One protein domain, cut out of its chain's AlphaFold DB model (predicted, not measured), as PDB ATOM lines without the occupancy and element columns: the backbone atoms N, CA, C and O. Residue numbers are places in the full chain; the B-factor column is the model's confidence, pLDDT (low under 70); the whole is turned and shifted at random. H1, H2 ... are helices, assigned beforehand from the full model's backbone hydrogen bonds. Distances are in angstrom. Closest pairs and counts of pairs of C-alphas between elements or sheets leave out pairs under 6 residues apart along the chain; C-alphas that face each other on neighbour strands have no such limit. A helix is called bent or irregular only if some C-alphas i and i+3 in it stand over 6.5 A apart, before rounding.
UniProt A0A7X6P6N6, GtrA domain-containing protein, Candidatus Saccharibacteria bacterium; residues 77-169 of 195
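Overview. This is residues 77 to 169 of the 195 residues of the protein "GtrA domain-containing protein" of Candidatus Saccharibacteria bacterium (UniProt A0A7X6P6N6). Two long helices, H1 and H3, run side by side in opposite ways, and the shorter H2 lies across one end of the pair like a crossbar, packing on the first turns of H3. Residues 130 to 136, of which 130 to 131 belong to H2, stick out at this end, while the first and last printed residues, Leu 77 and Pro 169, are near each other at the far end, their C-alphas 6.1 A apart. The printed part has 93 residues with three named helices in the order H1, H2, H3 and no named strand, an all-helix domain. It is loose, with a radius of gyration of the C-alphas of 17.2 A, and elongated, spanning 50 by 30 by 18 A.

Along the chain. H1, the longest helix, has residues 79 to 110 and measures 45.5 A from C-alpha 79 at (22.108, -5.369, -45.713) to C-alpha 110 at (12.581, 4.015, -2.174). H3, residues 141 to 166, measures 34.8 A and ends with C-alpha 166 at (15.816, -5.009, -36.623); it is neither bent nor irregular, but only just: C-alphas 163 and 166 are 6.3 A apart. H2, residues 115 to 131, measures 24.8 A; it has a kink of 26 degrees near residue 125 and is irregular, with C-alphas 127 and 130 7.4 A apart.

Arrangement. H1 and H3 touch, closest at the C-alphas of Tyr 104 and Ala 146, 4.9 A apart. They run opposite ways at a shallow tilt of 27 degrees. H2 touches H3 with residues 120 to 124 alone, on residues 141 to 145 of H3; the closest C-alphas, of Trp 124 and Val 145, are 6.7 A apart, and the lines are about perpendicular at 83 degrees. H1 and H2 are close but not clearly touching, with the C-alphas of Leu 108 and Thr 117 6.1 A apart. Every O i to N i+4 pair is within hydrogen-bond range in H3, against 27 of 28 in H1 and 11 of 13 in H2.

Size, cuts and confidence. The two C-alphas farthest apart, of Pro 78 and Glu 113, are 52.0 A from each other. The printed part has no cut; the link from H1 to H2 is tight and that from H2 to H3 short. Residues 130 to 136, of which 130 to 131 belong to H2, stand free. Mean pLDDT of the printed part is 82.7; residues 77 to 78, 132, 134 to 139 and 169 are under 70.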
ATOM      1  N   LEU A  77      15.740  -8.296 -44.974       68.31
ATOM      2  CA  LEU A  77      15.990  -6.903 -45.338       68.31
ATOM      3  C   LEU A  77      17.349  -6.774 -46.069       68.31
ATOM      4  O   LEU A  77      18.289  -7.533 -45.768       68.31
ATOM      5  N   PRO A  78      17.477  -5.801 -46.995       68.94
ATOM      6  CA  PRO A  78      18.754  -5.381 -47.549       68.94
ATOM      7  C   PRO A  78      19.771  -5.132 -46.438       68.94
ATOM      8  O   PRO A  78      19.420  -4.662 -45.353       68.94
ATOM      9  N   GLY A  79      21.038  -5.456 -46.710       73.44
ATOM     10  CA  GLY A  79      22.108  -5.369 -45.713       73.44
ATOM     11  C   GLY A  79      22.199  -4.010 -45.031       73.44
ATOM     12  O   GLY A  79      22.301  -3.977 -43.812       73.44
ATOM     13  N   ASP A  80      22.072  -2.934 -45.801       77.81
ATOM     14  CA  ASP A  80      22.188  -1.563 -45.307       77.81
ATOM     15  C   ASP A  80      21.094  -1.209 -44.277       77.81
ATOM     16  O   ASP A  80      21.388  -0.829 -43.148       77.81
ATOM     17  N   GLN A  81      19.819  -1.481 -44.582       82.75
ATOM     18  CA  GLN A  81      18.712  -1.178 -43.662       82.75
ATOM     19  C   GLN A  81      18.765  -1.986 -42.358       82.75
ATOM     20  O   GLN A  81      18.465  -1.455 -41.287       82.75
ATOM     21  N   SER A  82      19.142  -3.269 -42.418       83.44
ATOM     22  CA  SER A  82      19.316  -4.075 -41.201       83.44
ATOM     23  C   SER A  82      20.458  -3.567 -40.328       83.44
ATOM     24  O   SER A  82      20.334  -3.606 -39.107       83.44
ATOM     25  N   VAL A  83      21.553  -3.101 -40.936       89.88
ATOM     26  CA  VAL A  83      22.689  -2.526 -40.204       89.88
ATOM     27  C   VAL A  83      22.276  -1.214 -39.541       89.88
ATOM     28  O   VAL A  83      22.502  -1.059 -38.345       89.88
ATOM     29  N   GLN A  84      21.589  -0.320 -40.255       90.12
ATOM     30  CA  GLN A  84      21.101   0.947 -39.693       90.12
ATOM     31  C   GLN A  84      20.176   0.724 -38.490       90.12
ATOM     32  O   GLN A  84      20.408   1.284 -37.420       90.12
ATOM     33  N   ARG A  85      19.164  -0.145 -38.624       91.38
ATOM     34  CA  ARG A  85      18.261  -0.479 -37.508       91.38
ATOM     35  C   ARG A  85      19.012  -1.090 -36.336       91.38
ATOM     36  O   ARG A  85      18.695  -0.777 -35.197       91.38
ATOM     37  N   PHE A  86      19.997  -1.941 -36.607       92.69
ATOM     38  CA  PHE A  86      20.814  -2.540 -35.562       92.69
ATOM     39  C   PHE A  86      21.644  -1.489 -34.816       92.69
ATOM     40  O   PHE A  86      21.633  -1.490 -33.594       92.69
ATOM     41  N   ILE A  87      22.300  -0.563 -35.520       92.81
ATOM     42  CA  ILE A  87      23.086   0.513 -34.894       92.81
ATOM     43  C   ILE A  87      22.190   1.387 -34.012       92.81
ATOM     44  O   ILE A  87      22.522   1.625 -32.852       92.81
ATOM     45  N   ILE A  88      21.028   1.810 -34.526       93.38
ATOM     46  CA  ILE A  88      20.062   2.599 -33.749       93.38
ATOM     47  C   ILE A  88      19.588   1.801 -32.530       93.38
ATOM     48  O   ILE A  88      19.527   2.336 -31.425       93.38
ATOM     49  N   PHE A  89      19.296   0.511 -32.707       93.69
ATOM     50  CA  PHE A  89      18.884  -0.361 -31.613       93.69
ATOM     51  C   PHE A  89      19.957  -0.480 -30.528       93.69
ATOM     52  O   PHE A  89      19.645  -0.346 -29.349       93.69
ATOM     53  N   MET A  90      21.219  -0.685 -30.910       91.81
ATOM     54  CA  MET A  90      22.328  -0.795 -29.960       91.81
ATOM     55  C   MET A  90      22.578   0.520 -29.216       91.81
ATOM     56  O   MET A  90      22.814   0.491 -28.009       91.81
ATOM     57  N   ALA A  91      22.457   1.665 -29.893       91.19
ATOM     58  CA  ALA A  91      22.553   2.972 -29.250       91.19
ATOM     59  C   ALA A  91      21.431   3.176 -28.219       91.19
ATOM     60  O   ALA A  91      21.707   3.522 -27.074       91.19
ATOM     61  N   LEU A  92      20.176   2.892 -28.584       92.69
ATOM     62  CA  LEU A  92      19.041   2.955 -27.654       92.69
ATOM     63  C   LEU A  92      19.226   2.007 -26.466       92.69
ATOM     64  O   LEU A  92      18.955   2.375 -25.326       92.69
ATOM     65  N   ASN A  93      19.730   0.805 -26.724       90.81
ATOM     66  CA  ASN A  93      19.991  -0.193 -25.700       90.81
ATOM     67  C   ASN A  93      21.027   0.259 -24.669       90.81
ATOM     68  O   ASN A  93      20.868  -0.055 -23.493       90.81
ATOM     69  N   PHE A  94      22.055   1.006 -25.075       87.31
ATOM     70  CA  PHE A  94      23.016   1.574 -24.131       87.31
ATOM     71  C   PHE A  94      22.321   2.491 -23.112       87.31
ATOM     72  O   PHE A  94      22.490   2.318 -21.905       87.31
ATOM     73  N   PHE A  95      21.464   3.402 -23.583       91.12
ATOM     74  CA  PHE A  95      20.708   4.301 -22.706       91.12
ATOM     75  C   PHE A  95      19.683   3.559 -21.848       91.12
ATOM     76  O   PHE A  95      19.584   3.818 -20.650       91.12
ATOM     77  N   LEU A  96      18.945   2.614 -22.437       90.38
ATOM     78  CA  LEU A  96      17.973   1.798 -21.706       90.38
ATOM     79  C   LEU A  96      18.640   0.953 -20.619       90.38
ATOM     80  O   LEU A  96      18.067   0.801 -19.547       90.38
ATOM     81  N   GLY A  97      19.852   0.448 -20.861       87.62
ATOM     82  CA  GLY A  97      20.624  -0.284 -19.859       87.62
ATOM     83  C   GLY A  97      20.911   0.565 -18.620       87.62
ATOM     84  O   GLY A  97      20.631   0.127 -17.504       87.62
ATOM     85  N   ILE A  98      21.399   1.796 -18.815       88.31
ATOM     86  CA  ILE A  98      21.642   2.749 -17.718       88.31
ATOM     87  C   ILE A  98      20.328   3.081 -17.004       88.31
ATOM     88  O   ILE A  98      20.249   2.986 -15.781       88.31
ATOM     89  N   LEU A  99      19.282   3.406 -17.769       92.06
ATOM     90  CA  LEU A  99      17.972   3.764 -17.229       92.06
ATOM     91  C   LEU A  99      17.396   2.635 -16.374       92.06
ATOM     92  O   LEU A  99      16.960   2.892 -15.260       92.06
ATOM     93  N   PHE A 100      17.423   1.386 -16.844       90.81
ATOM     94  CA  PHE A 100      16.896   0.257 -16.082       90.81
ATOM     95  C   PHE A 100      17.682  -0.002 -14.799       90.81
ATOM     96  O   PHE A 100      17.059  -0.256 -13.771       90.81
ATOM     97  N   ILE A 101      19.017   0.091 -14.821       88.75
ATOM     98  CA  ILE A 101      19.820  -0.070 -13.599       88.75
ATOM     99  C   ILE A 101      19.439   1.003 -12.574       88.75
ATOM    100  O   ILE A 101      19.132   0.664 -11.432       88.75
ATOM    101  N   GLU A 102      19.400   2.272 -12.982       89.69
ATOM    102  CA  GLU A 102      19.039   3.378 -12.087       89.69
ATOM    103  C   GLU A 102      17.588   3.285 -11.607       89.69
ATOM    104  O   GLU A 102      17.308   3.492 -10.431       89.69
ATOM    105  N   PHE A 103      16.661   2.901 -12.484       90.50
ATOM    106  CA  PHE A 103      15.254   2.711 -12.144       90.50
ATOM    107  C   PHE A 103      15.066   1.621 -11.084       90.50
ATOM    108  O   PHE A 103      14.404   1.858 -10.075       90.50
ATOM    109  N   TYR A 104      15.668   0.442 -11.268       88.88
ATOM    110  CA  TYR A 104      15.562  -0.633 -10.280       88.88
ATOM    111  C   TYR A 104      16.297  -0.292  -8.983       88.88
ATOM    112  O   TYR A 104      15.773  -0.573  -7.907       88.88
ATOM    113  N   ALA A 105      17.461   0.358  -9.057       88.06
ATOM    114  CA  ALA A 105      18.166   0.822  -7.865       88.06
ATOM    115  C   ALA A 105      17.330   1.850  -7.083       88.06
ATOM    116  O   ALA A 105      17.234   1.765  -5.860       88.06
ATOM    117  N   TYR A 106      16.681   2.785  -7.780       88.44
ATOM    118  CA  TYR A 106      15.770   3.756  -7.180       88.44
ATOM    119  C   TYR A 106      14.566   3.080  -6.519       88.44
ATOM    120  O   TYR A 106      14.234   3.421  -5.384       88.44
ATOM    121  N   LEU A 107      13.939   2.103  -7.183       86.81
ATOM    122  CA  LEU A 107      12.814   1.359  -6.611       86.81
ATOM    123  C   LEU A 107      13.205   0.618  -5.326       86.81
ATOM    124  O   LEU A 107      12.485   0.714  -4.336       86.81
ATOM    125  N   LEU A 108      14.348  -0.074  -5.327       85.19
ATOM    126  CA  LEU A 108      14.827  -0.820  -4.158       85.19
ATOM    127  C   LEU A 108      15.131   0.113  -2.975       85.19
ATOM    128  O   LEU A 108      14.766  -0.205  -1.846       85.19
ATOM    129  N   ARG A 109      15.719   1.289  -3.233       85.00
ATOM    130  CA  ARG A 109      16.005   2.302  -2.198       85.00
ATOM    131  C   ARG A 109      14.770   3.018  -1.675       85.00
ATOM    132  O   ARG A 109      14.734   3.392  -0.509       85.00
ATOM    133  N   SER A 110      13.786   3.259  -2.538       87.38
ATOM    134  CA  SER A 110      12.581   4.015  -2.174       87.38
ATOM    135  C   SER A 110      11.601   3.179  -1.354       87.38
ATOM    136  O   SER A 110      10.798   3.733  -0.609       87.38
ATOM    137  N   PHE A 111      11.664   1.849  -1.477       84.06
ATOM    138  CA  PHE A 111      10.749   0.925  -0.808       84.06
ATOM    139  C   PHE A 111      11.494  -0.256  -0.159       84.06
ATOM    140  O   PHE A 111      11.256  -1.406  -0.541       84.06
ATOM    141  N   PRO A 112      12.380  -0.011   0.825       76.44
ATOM    142  CA  PRO A 112      13.205  -1.060   1.426       76.44
ATOM    143  C   PRO A 112      12.378  -2.090   2.212       76.44
ATOM    144  O   PRO A 112      12.709  -3.272   2.218       76.44
ATOM    145  N   GLU A 113      11.270  -1.664   2.822       82.06
ATOM    146  CA  GLU A 113      10.414  -2.518   3.664       82.06
ATOM    147  C   GLU A 113       9.289  -3.225   2.891       82.06
ATOM    148  O   GLU A 113       8.494  -3.968   3.466       82.06
ATOM    149  N   ASN A 114       9.189  -3.014   1.576       84.25
ATOM    150  CA  ASN A 114       8.163  -3.672   0.772       84.25
ATOM    151  C   ASN A 114       8.444  -5.181   0.688       84.25
ATOM    152  O   ASN A 114       9.570  -5.598   0.413       84.25
ATOM    153  N   THR A 115       7.403  -6.003   0.848       81.94
ATOM    154  CA  THR A 115       7.462  -7.464   0.708       81.94
ATOM    155  C   THR A 115       8.183  -7.901  -0.569       81.94
ATOM    156  O   THR A 115       8.978  -8.833  -0.523       81.94
ATOM    157  N   VAL A 116       7.985  -7.198  -1.691       78.62
ATOM    158  CA  VAL A 116       8.669  -7.492  -2.962       78.62
ATOM    159  C   VAL A 116      10.179  -7.260  -2.859       78.62
ATOM    160  O   VAL A 116      10.954  -8.104  -3.297       78.62
ATOM    161  N   THR A 117      10.606  -6.149  -2.258       76.62
ATOM    162  CA  THR A 117      12.025  -5.819  -2.056       76.62
ATOM    163  C   THR A 117      12.697  -6.839  -1.139       76.62
ATOM    164  O   THR A 117      13.785  -7.322  -1.450       76.62
ATOM    165  N   ILE A 118      12.011  -7.242  -0.068       78.31
ATOM    166  CA  ILE A 118      12.477  -8.278   0.861       78.31
ATOM    167  C   ILE A 118      12.584  -9.635   0.151       78.31
ATOM    168  O   ILE A 118      13.600 -10.314   0.282       78.31
ATOM    169  N   SER A 119      11.585 -10.028  -0.645       82.00
ATOM    170  CA  SER A 119      11.633 -11.274  -1.421       82.00
ATOM    171  C   SER A 119      12.750 -11.269  -2.467       82.00
ATOM    172  O   SER A 119      13.409 -12.287  -2.662       82.00
ATOM    173  N   LEU A 120      12.997 -10.134  -3.126       79.06
ATOM    174  CA  LEU A 120      14.098  -9.984  -4.079       79.06
ATOM    175  C   LEU A 120      15.462 -10.078  -3.394       79.06
ATOM    176  O   LEU A 120      16.353 -10.738  -3.925       79.06
ATOM    177  N   LEU A 121      15.610  -9.473  -2.214       77.00
ATOM    178  CA  LEU A 121      16.802  -9.621  -1.383       77.00
ATOM    179  C   LEU A 121      17.016 -11.087  -0.992       77.00
ATOM    180  O   LEU A 121      18.102 -11.611  -1.193       77.00
ATOM    181  N   GLN A 122      15.980 -11.777  -0.508       80.88
ATOM    182  CA  GLN A 122      16.067 -13.197  -0.146       80.88
ATOM    183  C   GLN A 122      16.440 -14.083  -1.338       80.88
ATOM    184  O   GLN A 122      17.301 -14.952  -1.210       80.88
ATOM    185  N   LEU A 123      15.822 -13.856  -2.501       80.38
ATOM    186  CA  LEU A 123      16.136 -14.586  -3.727       80.38
ATOM    187  C   LEU A 123      17.584 -14.340  -4.161       80.38
ATOM    188  O   LEU A 123      18.269 -15.281  -4.558       80.38
ATOM    189  N   TRP A 124      18.045 -13.091  -4.079       77.12
ATOM    190  CA  TRP A 124      19.421 -12.719  -4.386       77.12
ATOM    191  C   TRP A 124      20.408 -13.407  -3.448       77.12
ATOM    192  O   TRP A 124      21.288 -14.120  -3.921       77.12
ATOM    193  N   THR A 125      20.217 -13.260  -2.138       77.38
ATOM    194  CA  THR A 125      21.025 -13.908  -1.102       77.38
ATOM    195  C   THR A 125      21.087 -15.415  -1.338       77.38
ATOM    196  O   THR A 125      22.173 -15.949  -1.502       77.38
ATOM    197  N   TYR A 126      19.949 -16.090  -1.534       82.12
ATOM    198  CA  TYR A 126      19.928 -17.516  -1.877       82.12
ATOM    199  C   TYR A 126      20.738 -17.845  -3.144       82.12
ATOM    200  O   TYR A 126      21.507 -18.807  -3.172       82.12
ATOM    201  N   ALA A 127      20.591 -17.042  -4.200       76.25
ATOM    202  CA  ALA A 127      21.276 -17.259  -5.468       76.25
ATOM    203  C   ALA A 127      22.786 -16.975  -5.410       76.25
ATOM    204  O   ALA A 127      23.513 -17.488  -6.262       76.25
ATOM    205  N   THR A 128      23.265 -16.173  -4.453       74.50
ATOM    206  CA  THR A 128      24.672 -15.745  -4.369       74.50
ATOM    207  C   THR A 128      25.405 -16.190  -3.109       74.50
ATOM    208  O   THR A 128      26.622 -16.055  -3.059       74.50
ATOM    209  N   ASP A 129      24.730 -16.755  -2.112       76.75
ATOM    210  CA  ASP A 129      25.345 -17.132  -0.831       76.75
ATOM    211  C   ASP A 129      26.465 -18.158  -0.993       76.75
ATOM    212  O   ASP A 129      27.484 -18.097  -0.309       76.75
ATOM    213  N   TRP A 130      26.343 -19.055  -1.971       78.12
ATOM    214  CA  TRP A 130      27.402 -20.008  -2.307       78.12
ATOM    215  C   TRP A 130      28.695 -19.335  -2.815       78.12
ATOM    216  O   TRP A 130      29.753 -19.961  -2.788       78.12
ATOM    217  N   LEU A 131      28.638 -18.066  -3.244       71.06
ATOM    218  CA  LEU A 131      29.796 -17.244  -3.625       71.06
ATOM    219  C   LEU A 131      30.389 -16.453  -2.452       71.06
ATOM    220  O   LEU A 131      31.489 -15.912  -2.591       71.06
ATOM    221  N   SER A 132      29.713 -16.401  -1.300       67.94
ATOM    222  CA  SER A 132      30.173 -15.673  -0.110       67.94
ATOM    223  C   SER A 132      31.596 -16.029   0.354       67.94
ATOM    224  O   SER A 132      32.270 -15.123   0.845       67.94
ATOM    225  N   PRO A 133      32.105 -17.274   0.216       75.69
ATOM    226  CA  PRO A 133      33.489 -17.594   0.582       75.69
ATOM    227  C   PRO A 133      34.542 -16.966  -0.342       75.69
ATOM    228  O   PRO A 133      35.719 -16.926   0.005       75.69
ATOM    229  N   ILE A 134      34.138 -16.521  -1.535       69.75
ATOM    230  CA  ILE A 134      35.029 -16.062  -2.610       69.75
ATOM    231  C   ILE A 134      34.935 -14.538  -2.780       69.75
ATOM    232  O   ILE A 134      35.905 -13.899  -3.184       69.75
ATOM    233  N   ILE A 135      33.775 -13.943  -2.484       65.19
ATOM    234  CA  ILE A 135      33.479 -12.538  -2.777       65.19
ATOM    235  C   ILE A 135      32.814 -11.890  -1.558       65.19
ATOM    236  O   ILE A 135      31.727 -12.289  -1.144       65.19
ATOM    237  N   SER A 136      33.430 -10.843  -1.004       60.47
ATOM    238  CA  SER A 136      32.826 -10.027   0.053       60.47
ATOM    239  C   SER A 136      31.782  -9.072  -0.542       60.47
ATOM    240  O   SER A 136      32.084  -7.961  -0.964       60.47
ATOM    241  N   MET A 137      30.516  -9.500  -0.588       62.12
ATOM    242  CA  MET A 137      29.409  -8.707  -1.156       62.12
ATOM    243  C   MET A 137      28.777  -7.695  -0.175       62.12
ATOM    244  O   MET A 137      27.703  -7.147  -0.437       62.12
ATOM    245  N   GLN A 138      29.425  -7.420   0.963       55.59
ATOM    246  CA  GLN A 138      28.898  -6.522   1.993       55.59
ATOM    247  C   GLN A 138      28.863  -5.061   1.513       55.59
ATOM    248  O   GLN A 138      29.892  -4.451   1.238       55.59
ATOM    249  N   GLY A 139      27.654  -4.490   1.449       63.59
ATOM    250  CA  GLY A 139      27.432  -3.040   1.387       63.59
ATOM    251  C   GLY A 139      26.755  -2.492   0.128       63.59
ATOM    252  O   GLY A 139      26.364  -1.334   0.142       63.59
ATOM    253  N   ASN A 140      26.571  -3.280  -0.942       71.50
ATOM    254  CA  ASN A 140      25.990  -2.785  -2.208       71.50
ATOM    255  C   ASN A 140      25.012  -3.764  -2.890       71.50
ATOM    256  O   ASN A 140      24.876  -3.748  -4.115       71.50
ATOM    257  N   TRP A 141      24.322  -4.615  -2.123       73.56
ATOM    258  CA  TRP A 141      23.413  -5.640  -2.662       73.56
ATOM    259  C   TRP A 141      22.358  -5.058  -3.622       73.56
ATOM    260  O   TRP A 141      22.093  -5.646  -4.666       73.56
ATOM    261  N   GLU A 142      21.837  -3.861  -3.334       75.88
ATOM    262  CA  GLU A 142      20.838  -3.166  -4.160       75.88
ATOM    263  C   GLU A 142      21.301  -2.979  -5.604       75.88
ATOM    264  O   GLU A 142      20.529  -3.178  -6.538       75.88
ATOM    265  N   ARG A 143      22.571  -2.598  -5.801       78.31
ATOM    266  CA  ARG A 143      23.129  -2.350  -7.138       78.31
ATOM    267  C   ARG A 143      23.248  -3.648  -7.920       78.31
ATOM    268  O   ARG A 143      22.960  -3.664  -9.111       78.31
ATOM    269  N   TYR A 144      23.627  -4.732  -7.250       77.75
ATOM    270  CA  TYR A 144      23.732  -6.042  -7.882       77.75
ATOM    271  C   TYR A 144      22.357  -6.624  -8.228       77.75
ATOM    272  O   TYR A 144      22.162  -7.101  -9.346       77.75
ATOM    273  N   VAL A 145      21.374  -6.497  -7.330       81.12
ATOM    274  CA  VAL A 145      19.982  -6.890  -7.606       81.12
ATOM    275  C   VAL A 145      19.390  -6.043  -8.730       81.12
ATOM    276  O   VAL A 145      18.779  -6.586  -9.649       81.12
ATOM    277  N   ALA A 146      19.618  -4.729  -8.720       85.62
ATOM    278  CA  ALA A 146      19.191  -3.841  -9.797       85.62
ATOM    279  C   ALA A 146      19.833  -4.218 -11.139       85.62
ATOM    280  O   ALA A 146      19.151  -4.236 -12.163       85.62
ATOM    281  N   GLN A 147      21.118  -4.576 -11.144       84.06
ATOM    282  CA  GLN A 147      21.814  -5.039 -12.342       84.06
ATOM    283  C   GLN A 147      21.247  -6.369 -12.856       84.06
ATOM    284  O   GLN A 147      21.072  -6.533 -14.064       84.06
ATOM    285  N   PHE A 148      20.900  -7.290 -11.957       83.00
ATOM    286  CA  PHE A 148      20.273  -8.561 -12.307       83.00
ATOM    287  C   PHE A 148      18.870  -8.375 -12.905       83.00
ATOM    288  O   PHE A 148      18.585  -8.888 -13.989       83.00
ATOM    289  N   LEU A 149      18.013  -7.581 -12.254       87.00
ATOM    290  CA  LEU A 149      16.670  -7.252 -12.745       87.00
ATOM    291  C   LEU A 149      16.715  -6.500 -14.074       87.00
ATOM    292  O   LEU A 149      15.964  -6.823 -14.998       87.00
ATOM    293  N   SER A 150      17.641  -5.547 -14.197       88.75
ATOM    294  CA  SER A 150      17.901  -4.845 -15.450       88.75
ATOM    295  C   SER A 150      18.292  -5.828 -16.551       88.75
ATOM    296  O   SER A 150      17.726  -5.771 -17.638       88.75
ATOM    297  N   GLY A 151      19.163  -6.801 -16.261       85.75
ATOM    298  CA  GLY A 151      19.537  -7.859 -17.201       85.75
ATOM    299  C   GLY A 151      18.340  -8.670 -17.713       85.75
ATOM    300  O   GLY A 151      18.216  -8.894 -18.920       85.75
ATOM    301  N   ILE A 152      17.413  -9.061 -16.836       87.31
ATOM    302  CA  ILE A 152      16.207  -9.812 -17.234       87.31
ATOM    303  C   ILE A 152      15.332  -8.969 -18.167       87.31
ATOM    304  O   ILE A 152      14.985  -9.402 -19.268       87.31
ATOM    305  N   THR A 153      15.016  -7.740 -17.772       89.75
ATOM    306  CA  THR A 153      14.188  -6.840 -18.585       89.75
ATOM    307  C   THR A 153      14.863  -6.515 -19.916       89.75
ATOM    308  O   THR A 153      14.225  -6.534 -20.972       89.75
ATOM    309  N   PHE A 154      16.176  -6.300 -19.894       88.62
ATOM    310  CA  PHE A 154      16.970  -5.984 -21.070       88.62
ATOM    311  C   PHE A 154      17.040  -7.145 -22.064       88.62
ATOM    312  O   PHE A 154      16.969  -6.918 -23.274       88.62
ATOM    313  N   THR A 155      17.137  -8.392 -21.597       87.94
ATOM    314  CA  THR A 155      17.157  -9.568 -22.485       87.94
ATOM    315  C   THR A 155      15.810  -9.789 -23.174       87.94
ATOM    316  O   THR A 155      15.776 -10.082 -24.374       87.94
ATOM    317  N   LEU A 156      14.698  -9.578 -22.463       90.62
ATOM    318  CA  LEU A 156      13.350  -9.622 -23.037       90.62
ATOM    319  C   LEU A 156      13.139  -8.503 -24.065       90.62
ATOM    320  O   LEU A 156      12.711  -8.769 -25.191       90.62
ATOM    321  N   TRP A 157      13.503  -7.267 -23.715       92.00
ATOM    322  CA  TRP A 157      13.452  -6.126 -24.629       92.00
ATOM    323  C   TRP A 157      14.303  -6.360 -25.883       92.00
ATOM    324  O   TRP A 157      13.835  -6.167 -27.007       92.00
ATOM    325  N   SER A 158      15.530  -6.852 -25.700       90.88
ATOM    326  CA  SER A 158      16.455  -7.171 -26.788       90.88
ATOM    327  C   SER A 158      15.876  -8.204 -27.744       90.88
ATOM    328  O   SER A 158      15.978  -8.040 -28.961       90.88
ATOM    329  N   PHE A 159      15.209  -9.235 -27.221       91.25
ATOM    330  CA  PHE A 159      14.520 -10.212 -28.057       91.25
ATOM    331  C   PHE A 159      13.423  -9.569 -28.902       91.25
ATOM    332  O   PHE A 159      13.385  -9.779 -30.117       91.25
ATOM    333  N   VAL A 160      12.557  -8.766 -28.281       90.81
ATOM    334  CA  VAL A 160      11.445  -8.106 -28.973       90.81
ATOM    335  C   VAL A 160      11.967  -7.154 -30.052       90.81
ATOM    336  O   VAL A 160      11.565  -7.258 -31.213       90.81
ATOM    337  N   GLY A 161      12.904  -6.272 -29.709       89.00
ATOM    338  CA  GLY A 161      13.442  -5.279 -30.635       89.00
ATOM    339  C   GLY A 161      14.221  -5.897 -31.797       89.00
ATOM    340  O   GLY A 161      13.980  -5.559 -32.960       89.00
ATOM    341  N   LEU A 162      15.095  -6.872 -31.529       90.00
ATOM    342  CA  LEU A 162      15.854  -7.526 -32.598       90.00
ATOM    343  C   LEU A 162      14.937  -8.304 -33.542       90.00
ATOM    344  O   LEU A 162      15.078  -8.215 -34.763       90.00
ATOM    345  N   ARG A 163      13.974  -9.045 -32.995       87.88
ATOM    346  CA  ARG A 163      13.094  -9.902 -33.789       87.88
ATOM    347  C   ARG A 163      12.082  -9.120 -34.617       87.88
ATOM    348  O   ARG A 163      11.913  -9.416 -35.800       87.88
ATOM    349  N   TYR A 164      11.359  -8.200 -33.984       86.88
ATOM    350  CA  TYR A 164      10.191  -7.555 -34.585       86.88
ATOM    351  C   TYR A 164      10.509  -6.228 -35.263       86.88
ATOM    352  O   TYR A 164       9.666  -5.728 -36.004       86.88
ATOM    353  N   TRP A 165      11.713  -5.684 -35.070       88.62
ATOM    354  CA  TRP A 165      12.113  -4.431 -35.703       88.62
ATOM    355  C   TRP A 165      13.392  -4.558 -36.536       88.62
ATOM    356  O   TRP A 165      13.352  -4.325 -37.751       88.62
ATOM    357  N   VAL A 166      14.508  -4.977 -35.934       86.94
ATOM    358  CA  VAL A 166      15.816  -5.009 -36.623       86.94
ATOM    359  C   VAL A 166      15.854  -6.056 -37.738       86.94
ATOM    360  O   VAL A 166      16.255  -5.757 -38.865       86.94
ATOM    361  N   PHE A 167      15.391  -7.272 -37.447       85.56
ATOM    362  CA  PHE A 167      15.349  -8.400 -38.385       85.56
ATOM    363  C   PHE A 167      13.931  -8.729 -38.865       85.56
ATOM    364  O   PHE A 167      13.665  -9.845 -39.321       85.56
ATOM    365  N   ALA A 168      13.016  -7.761 -38.781       82.19
ATOM    366  CA  ALA A 168      11.669  -7.911 -39.311       82.19
ATOM    367  C   ALA A 168      11.712  -8.108 -40.839       82.19
ATOM    368  O   ALA A 168      12.412  -7.358 -41.524       82.19
ATOM    369  N   PRO A 169      10.978  -9.080 -41.406       69.81
ATOM    370  CA  PRO A 169      10.924  -9.251 -42.853       69.81
ATOM    371  C   PRO A 169      10.257  -8.037 -43.515       69.81
ATOM    372  O   PRO A 169       9.347  -7.425 -42.948       69.81
TER     373      PRO A 169